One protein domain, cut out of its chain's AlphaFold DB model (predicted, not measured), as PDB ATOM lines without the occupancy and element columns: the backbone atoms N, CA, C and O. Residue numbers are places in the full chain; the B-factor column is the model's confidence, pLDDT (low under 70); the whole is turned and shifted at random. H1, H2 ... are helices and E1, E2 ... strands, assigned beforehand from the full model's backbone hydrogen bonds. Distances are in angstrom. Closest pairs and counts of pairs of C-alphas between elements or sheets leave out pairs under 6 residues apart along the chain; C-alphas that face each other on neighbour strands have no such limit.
ATOM      1  N   GLU A  73      14.979  25.403  15.002       50.09
ATOM      2  CA  GLU A  73      15.892  26.071  15.936       50.09
ATOM      3  C   GLU A  73      16.104  25.251  17.225       50.09
ATOM      4  O   GLU A  73      17.241  25.099  17.689       50.09
ATOM      5  N   ILE A  74      15.049  24.625  17.763       55.88
ATOM      6  CA  ILE A  74      15.135  23.688  18.901       55.88
ATOM      7  C   ILE A  74      15.922  22.424  18.506       55.88
ATOM      8  O   ILE A  74      16.771  21.932  19.259       55.88
ATOM      9  N   ALA A  75      15.730  21.918  17.284       54.41
ATOM     10  CA  ALA A  75      16.534  20.821  16.751       54.41
ATOM     11  C   ALA A  75      18.021  21.210  16.589       54.41
ATOM     12  O   ALA A  75      18.911  20.397  16.847       54.41
ATOM     13  N   SER A  76      18.321  22.457  16.215       55.59
ATOM     14  CA  SER A  76      19.696  22.946  16.028       55.59
ATOM     15  C   SER A  76      20.433  23.223  17.346       55.59
ATOM     16  O   SER A  76      21.606  22.860  17.489       55.59
ATOM     17  N   THR A  77      19.755  23.812  18.335       54.41
ATOM     18  CA  THR A  77      20.297  24.031  19.691       54.41
ATOM     19  C   THR A  77      20.538  22.704  20.409       54.41
ATOM     20  O   THR A  77      21.642  22.469  20.908       54.41
ATOM     21  N   SER A  78      19.589  21.764  20.327       57.75
ATOM     22  CA  SER A  78      19.762  20.415  20.881       57.75
ATOM     23  C   SER A  78      20.920  19.650  20.227       57.75
ATOM     24  O   SER A  78      21.647  18.927  20.908       57.75
ATOM     25  N   LYS A  79      21.175  19.851  18.928       54.88
ATOM     26  CA  LYS A  79      22.307  19.243  18.212       54.88
ATOM     27  C   LYS A  79      23.658  19.806  18.660       54.88
ATOM     28  O   LYS A  79      24.625  19.047  18.762       54.88
ATOM     29  N   LEU A  80      23.744  21.106  18.946       58.72
ATOM     30  CA  LEU A  80      24.955  21.733  19.491       58.72
ATOM     31  C   LEU A  80      25.234  21.284  20.930       58.72
ATOM     32  O   LEU A  80      26.374  20.928  21.248       58.72
ATOM     33  N   ASP A  81      24.202  21.211  21.769       55.97
ATOM     34  CA  ASP A  81      24.326  20.760  23.155       55.97
ATOM     35  C   ASP A  81      24.628  19.258  23.250       55.97
ATOM     36  O   ASP A  81      25.483  18.844  24.037       55.97
ATOM     37  N   TYR A  82      24.051  18.435  22.370       56.25
ATOM     38  CA  TYR A  82      24.373  17.010  22.260       56.25
ATOM     39  C   TYR A  82      25.837  16.780  21.860       56.25
ATOM     40  O   TYR A  82      26.530  15.956  22.461       56.25
ATOM     41  N   VAL A  83      26.362  17.534  20.887       59.88
ATOM     42  CA  VAL A  83      27.785  17.467  20.511       59.88
ATOM     43  C   VAL A  83      28.679  17.957  21.656       59.88
ATOM     44  O   VAL A  83      29.726  17.360  21.903       59.88
ATOM     45  N   SER A  84      28.263  18.979  22.407       61.72
ATOM     46  CA  SER A  84      28.987  19.491  23.577       61.72
ATOM     47  C   SER A  84      29.059  18.465  24.725       61.72
ATOM     48  O   SER A  84      30.138  18.176  25.252       61.72
ATOM     49  N   ILE A  85      27.953  17.805  25.061       59.91
ATOM     50  CA  ILE A  85      27.922  16.778  26.115       59.91
ATOM     51  C   ILE A  85      28.703  15.532  25.681       59.91
ATOM     52  O   ILE A  85      29.516  14.999  26.446       59.91
ATOM     53  N   ASN A  86      28.540  15.099  24.430       60.03
ATOM     54  CA  ASN A  86      29.284  13.964  23.889       60.03
ATOM     55  C   ASN A  86      30.765  14.249  23.735       60.03
ATOM     56  O   ASN A  86      31.580  13.340  23.879       60.03
ATOM     57  N   CYS A  87      31.153  15.500  23.504       59.69
ATOM     58  CA  CYS A  87      32.559  15.830  23.470       59.69
ATOM     59  C   CYS A  87      33.166  15.690  24.884       59.69
ATOM     60  O   CYS A  87      34.252  15.122  24.995       59.69
ATOM     61  N   ILE A  88      32.459  16.064  25.967       59.81
ATOM     62  CA  ILE A  88      32.889  15.832  27.368       59.81
ATOM     63  C   ILE A  88      32.949  14.336  27.705       59.81
ATOM     64  O   ILE A  88      33.898  13.890  28.352       59.81
ATOM     65  N   ARG A  89      31.976  13.547  27.237       63.00
ATOM     66  CA  ARG A  89      31.919  12.090  27.449       63.00
ATOM     67  C   ARG A  89      32.775  11.270  26.484       63.00
ATOM     68  O   ARG A  89      32.899  10.065  26.700       63.00
ATOM     69  N   SER A  90      33.372  11.898  25.471       78.19
ATOM     70  CA  SER A  90      34.138  11.207  24.437       78.19
ATOM     71  C   SER A  90      35.248  10.357  25.066       78.19
ATOM     72  O   SER A  90      36.037  10.887  25.862       78.19
ATOM     73  N   PRO A  91      35.365   9.068  24.693       81.38
ATOM     74  CA  PRO A  91      36.431   8.192  25.173       81.38
ATOM     75  C   PRO A  91      37.826   8.793  24.970       81.38
ATOM     76  O   PRO A  91      38.677   8.695  25.848       81.38
ATOM     77  N   ILE A  92      38.027   9.512  23.859       81.50
ATOM     78  CA  ILE A  92      39.296  10.169  23.518       81.50
ATOM     79  C   ILE A  92      39.651  11.244  24.549       81.50
ATOM     80  O   ILE A  92      40.780  11.309  25.032       81.50
ATOM     81  N   ARG A  93      38.679  12.080  24.933       82.19
ATOM     82  CA  ARG A  93      38.899  13.130  25.930       82.19
ATOM     83  C   ARG A  93      39.134  12.539  27.317       82.19
ATOM     84  O   ARG A  93      40.019  13.015  28.019       82.19
ATOM     85  N   LYS A  94      38.382  11.502  27.702       84.12
ATOM     86  CA  LYS A  94      38.588  10.791  28.973       84.12
ATOM     87  C   LYS A  94      39.985  10.178  29.055       84.12
ATOM     88  O   LYS A  94      40.657  10.365  30.060       84.12
ATOM     89  N   ALA A  95      40.440   9.523  27.988       88.12
ATOM     90  CA  ALA A  95      41.790   8.975  27.908       88.12
ATOM     91  C   ALA A  95      42.857  10.075  28.016       88.12
ATOM     92  O   ALA A  95      43.821   9.928  28.763       88.12
ATOM     93  N   HIS A  96      42.655  11.210  27.340       89.31
ATOM     94  CA  HIS A  96      43.571  12.346  27.431       89.31
ATOM     95  C   HIS A  96      43.624  12.943  28.847       89.31
ATOM     96  O   HIS A  96      44.707  13.240  29.347       89.31
ATOM     97  N   TRP A  97      42.477  13.087  29.517       87.06
ATOM     98  CA  TRP A  97      42.421  13.518  30.916       87.06
ATOM     99  C   TRP A  97      43.119  12.529  31.844       87.06
ATOM    100  O   TRP A  97      43.962  12.945  32.629       87.06
ATOM    101  N   ALA A  98      42.833  11.233  31.715       90.75
ATOM    102  CA  ALA A  98      43.472  10.197  32.517       90.75
ATOM    103  C   ALA A  98      44.998  10.204  32.335       90.75
ATOM    104  O   ALA A  98      45.736  10.173  33.317       90.75
ATOM    105  N   ALA A  99      45.479  10.331  31.095       93.62
ATOM    106  CA  ALA A  99      46.906  10.426  30.799       93.62
ATOM    107  C   ALA A  99      47.544  11.692  31.398       93.62
ATOM    108  O   ALA A  99      48.639  11.625  31.958       93.62
ATOM    109  N   ALA A 100      46.870  12.841  31.311       91.12
ATOM    110  CA  ALA A 100      47.349  14.089  31.899       91.12
ATOM    111  C   ALA A 100      47.401  14.013  33.434       91.12
ATOM    112  O   ALA A 100      48.415  14.378  34.027       91.12
ATOM    113  N   SER A 101      46.354  13.482  34.072       92.75
ATOM    114  CA  SER A 101      46.305  13.267  35.521       92.75
ATOM    115  C   SER A 101      47.379  12.286  35.987       92.75
ATOM    116  O   SER A 101      48.066  12.561  36.967       92.75
ATOM    117  N   ALA A 102      47.589  11.186  35.262       92.75
ATOM    118  CA  ALA A 102      48.661  10.242  35.558       92.75
ATOM    119  C   ALA A 102      50.032  10.933  35.503       92.75
ATOM    120  O   ALA A 102      50.801  10.832  36.456       92.75
ATOM    121  N   ARG A 103      50.308  11.712  34.446       88.38
ATOM    122  CA  ARG A 103      51.559  12.478  34.316       88.38
ATOM    123  C   ARG A 103      51.746  13.495  35.433       88.38
ATOM    124  O   ARG A 103      52.857  13.639  35.936       88.38
ATOM    125  N   PHE A 104      50.689  14.203  35.820       85.75
ATOM    126  CA  PHE A 104      50.752  15.147  36.931       85.75
ATOM    127  C   PHE A 104      51.137  14.428  38.227       85.75
ATOM    128  O   PHE A 104      52.107  14.811  38.882       85.75
ATOM    129  N   ASN A 105      50.447  13.329  38.537       87.00
ATOM    130  CA  ASN A 105      50.713  12.552  39.740       87.00
ATOM    131  C   ASN A 105      52.135  11.995  39.749       87.00
ATOM    132  O   ASN A 105      52.826  12.134  40.747       87.00
ATOM    133  N   THR A 106      52.628  11.436  38.644       85.88
ATOM    134  CA  THR A 106      54.000  10.902  38.592       85.88
ATOM    135  C   THR A 106      55.077  11.979  38.663       85.88
ATOM    136  O   THR A 106      56.195  11.672  39.064       85.88
ATOM    137  N   THR A 107      54.776  13.209  38.237       79.19
ATOM    138  CA  THR A 107      55.773  14.287  38.122       79.19
ATOM    139  C   THR A 107      55.836  15.162  39.365       79.19
ATOM    140  O   THR A 107      56.925  15.611  39.709       79.19
ATOM    141  N   PHE A 108      54.702  15.406  40.025       80.06
ATOM    142  CA  PHE A 108      54.606  16.384  41.112       80.06
ATOM    143  C   PHE A 108      54.190  15.781  42.451       80.06
ATOM    144  O   PHE A 108      54.671  16.238  43.480       80.06
ATOM    145  N   VAL A 109      53.306  14.779  42.452       82.69
ATOM    146  CA  VAL A 109      52.780  14.192  43.698       82.69
ATOM    147  C   VAL A 109      53.680  13.050  44.168       82.69
ATOM    148  O   VAL A 109      54.193  13.062  45.279       82.69
ATOM    149  N   ASN A 110      53.942  12.096  43.278       84.38
ATOM    150  CA  ASN A 110      54.703  10.872  43.534       84.38
ATOM    151  C   ASN A 110      56.159  10.995  43.057       84.38
ATOM    152  O   ASN A 110      56.760  10.024  42.590       84.38
ATOM    153  N   ASN A 111      56.708  12.207  43.114       80.19
ATOM    154  CA  ASN A 111      58.079  12.498  42.733       80.19
ATOM    155  C   ASN A 111      58.763  13.166  43.926       80.19
ATOM    156  O   ASN A 111      58.536  14.353  44.159       80.19
ATOM    157  N   PRO A 112      59.542  12.423  44.724       78.50
ATOM    158  CA  PRO A 112      60.219  13.016  45.861       78.50
ATOM    159  C   PRO A 112      61.189  14.102  45.387       78.50
ATOM    160  O   PRO A 112      61.803  14.014  44.316       78.50
ATOM    161  N   PHE A 113      61.325  15.148  46.198       72.62
ATOM    162  CA  PHE A 113      62.375  16.137  46.000       72.62
ATOM    163  C   PHE A 113      63.729  15.439  46.141       72.62
ATOM    164  O   PHE A 113      63.970  14.751  47.127       72.62
ATOM    165  N   GLY A 114      64.573  15.557  45.117       68.25
ATOM    166  CA  GLY A 114      65.830  14.817  45.035       68.25
ATOM    167  C   GLY A 114      67.034  15.690  45.338       68.25
ATOM    168  O   GLY A 114      67.831  15.377  46.216       68.25
ATOM    169  N   HIS A 115      67.170  16.805  44.620       69.00
ATOM    170  CA  HIS A 115      68.417  17.562  44.626       69.00
ATOM    171  C   HIS A 115      68.170  19.050  44.813       69.00
ATOM    172  O   HIS A 115      67.520  19.712  44.000       69.00
ATOM    173  N   LYS A 116      68.742  19.596  45.884       68.75
ATOM    174  CA  LYS A 116      68.909  21.034  46.040       68.75
ATOM    175  C   LYS A 116      70.045  21.472  45.119       68.75
ATOM    176  O   LYS A 116      71.173  21.009  45.252       68.75
ATOM    177  N   CYS A 117      69.754  22.344  44.161       69.00
ATOM    178  CA  CYS A 117      70.795  22.947  43.343       69.00
ATOM    179  C   CYS A 117      71.504  24.034  44.157       69.00
ATOM    180  O   CYS A 117      70.891  25.046  44.489       69.00
ATOM    181  N   ASN A 118      72.793  23.849  44.436       69.25
ATOM    182  CA  ASN A 118      73.588  24.808  45.213       69.25
ATOM    183  C   ASN A 118      73.842  26.132  44.469       69.25
ATOM    184  O   ASN A 118      74.144  27.134  45.103       69.25
ATOM    185  N   VAL A 119      73.681  26.153  43.139       76.62
ATOM    186  CA  VAL A 119      73.917  27.341  42.301       76.62
ATOM    187  C   VAL A 119      72.706  28.276  42.275       76.62
ATOM    188  O   VAL A 119      72.858  29.486  42.380       76.62
ATOM    189  N   CYS A 120      71.489  27.737  42.136       81.81
ATOM    190  CA  CYS A 120      70.267  28.548  42.029       81.81
ATOM    191  C   CYS A 120      69.303  28.395  43.215       81.81
ATOM    192  O   CYS A 120      68.193  28.924  43.166       81.81
ATOM    193  N   ASN A 121      69.700  27.653  44.255       71.50
ATOM    194  CA  ASN A 121      68.911  27.344  45.454       71.50
ATOM    195  C   ASN A 121      67.515  26.748  45.155       71.50
ATOM    196  O   ASN A 121      66.604  26.829  45.976       71.50
ATOM    197  N   ARG A 122      67.326  26.154  43.967       72.06
ATOM    198  CA  ARG A 122      66.073  25.501  43.563       72.06
ATOM    199  C   ARG A 122      66.075  24.035  43.969       72.06
ATOM    200  O   ARG A 122      67.076  23.338  43.793       72.06
ATOM    201  N   LEU A 123      64.932  23.573  44.468       69.38
ATOM    202  CA  LEU A 123      64.663  22.161  44.712       69.38
ATOM    203  C   LEU A 123      64.221  21.503  43.404       69.38
ATOM    204  O   LEU A 123      63.226  21.908  42.803       69.38
ATOM    205  N   TRP A 124      64.961  20.492  42.969       74.12
ATOM    206  CA  TRP A 124      64.613  19.676  41.815       74.12
ATOM    207  C   TRP A 124      64.039  18.347  42.278       74.12
ATOM    208  O   TRP A 124      64.538  17.729  43.223       74.12
ATOM    209  N   PHE A 125      62.999  17.887  41.591       73.19
ATOM    210  CA  PHE A 125      62.504  16.539  41.800       73.19
ATOM    211  C   PHE A 125      63.509  15.509  41.278       73.19
ATOM    212  O   PHE A 125      64.189  15.751  40.278       73.19
ATOM    213  N   LEU A 126      63.579  14.348  41.929       71.00
ATOM    214  CA  LEU A 126      64.569  13.304  41.647       71.00
ATOM    215  C   LEU A 126      64.580  12.886  40.166       71.00
ATOM    216  O   LEU A 126      65.634  12.715  39.566       71.00
ATOM    217  N   ARG A 127      63.398  12.794  39.545       68.19
ATOM    218  CA  ARG A 127      63.233  12.387  38.138       68.19
ATOM    219  C   ARG A 127      63.279  13.535  37.123       68.19
ATOM    220  O   ARG A 127      63.066  13.300  35.937       68.19
ATOM    221  N   SER A 128      63.502  14.777  37.557       65.75
ATOM    222  CA  SER A 128      63.606  15.930  36.646       65.75
ATOM    223  C   SER A 128      64.988  16.063  36.010       65.75
ATOM    224  O   SER A 128      65.120  16.719  34.977       65.75
ATOM    225  N   LEU A 129      66.009  15.449  36.605       63.59
ATOM    226  CA  LEU A 129      67.356  15.436  36.056       63.59
ATOM    227  C   LEU A 129      67.495  14.233  35.124       63.59
ATOM    228  O   LEU A 129      67.267  13.092  35.522       63.59
ATOM    229  N   LYS A 130      67.865  14.489  33.866       63.88
ATOM    230  CA  LYS A 130      68.374  13.415  33.009       63.88
ATOM    231  C   LYS A 130      69.676  12.926  33.646       63.88
ATOM    232  O   LYS A 130      70.466  13.786  34.041       63.88
ATOM    233  N   PRO A 131      69.925  11.608  33.739       56.84
ATOM    234  CA  PRO A 131      71.246  11.139  34.115       56.84
ATOM    235  C   PRO A 131      72.229  11.749  33.119       56.84
ATOM    236  O   PRO A 131      72.137  11.515  31.912       56.84
TER     237      PRO A 131
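This is residues 73 to 131 of the 137 residues of an uncharacterized protein of Eumeta variegata (UniProt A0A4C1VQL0). A small two-stranded hairpin, E1 and E2, sits at one end of a long rod made by two helices, H2 and then H1, placed end to end with a corner between them. The 59 printed residues hold H1, H2, E1, E2 in that order, the strands antiparallel; the class is mostly helix. The whole is extended, radius of gyration of the C-alphas 20.7 A, spanning 65 by 20 by 17 A.

E1 is residues 113 to 116 and E2 residues 123 to 125, ending at C-alpha (62.504, 16.539, 41.800). H2, residues 91 to 109, is 25.4 A long; H1, residues 73 to 89, is 24.2 A long and begins at C-alpha (15.892, 26.071, 15.936).

In the hairpin, N 114 and O 124 are 2.9 A apart, within hydrogen-bond range. The closest C-alphas of H2 and E2, Phe 108 and Phe 125, are 7.9 A apart. H1 and H2 are close but not clearly touching, the closest C-alphas being Cys 87 and Arg 93 at 7.3 A. They run the same way at a steep tilt of 40 degrees. H1 is apart from E1 and E2. In H1 and H2 every O i to N i+4 pair is within hydrogen-bond range.

The farthest C-alphas, Glu 73 and Asn 118, are 64.7 A apart. The printed part has no cut and no long link. Mean pLDDT of the printed part is 72.3, with residues 73 to 89 among those under 70.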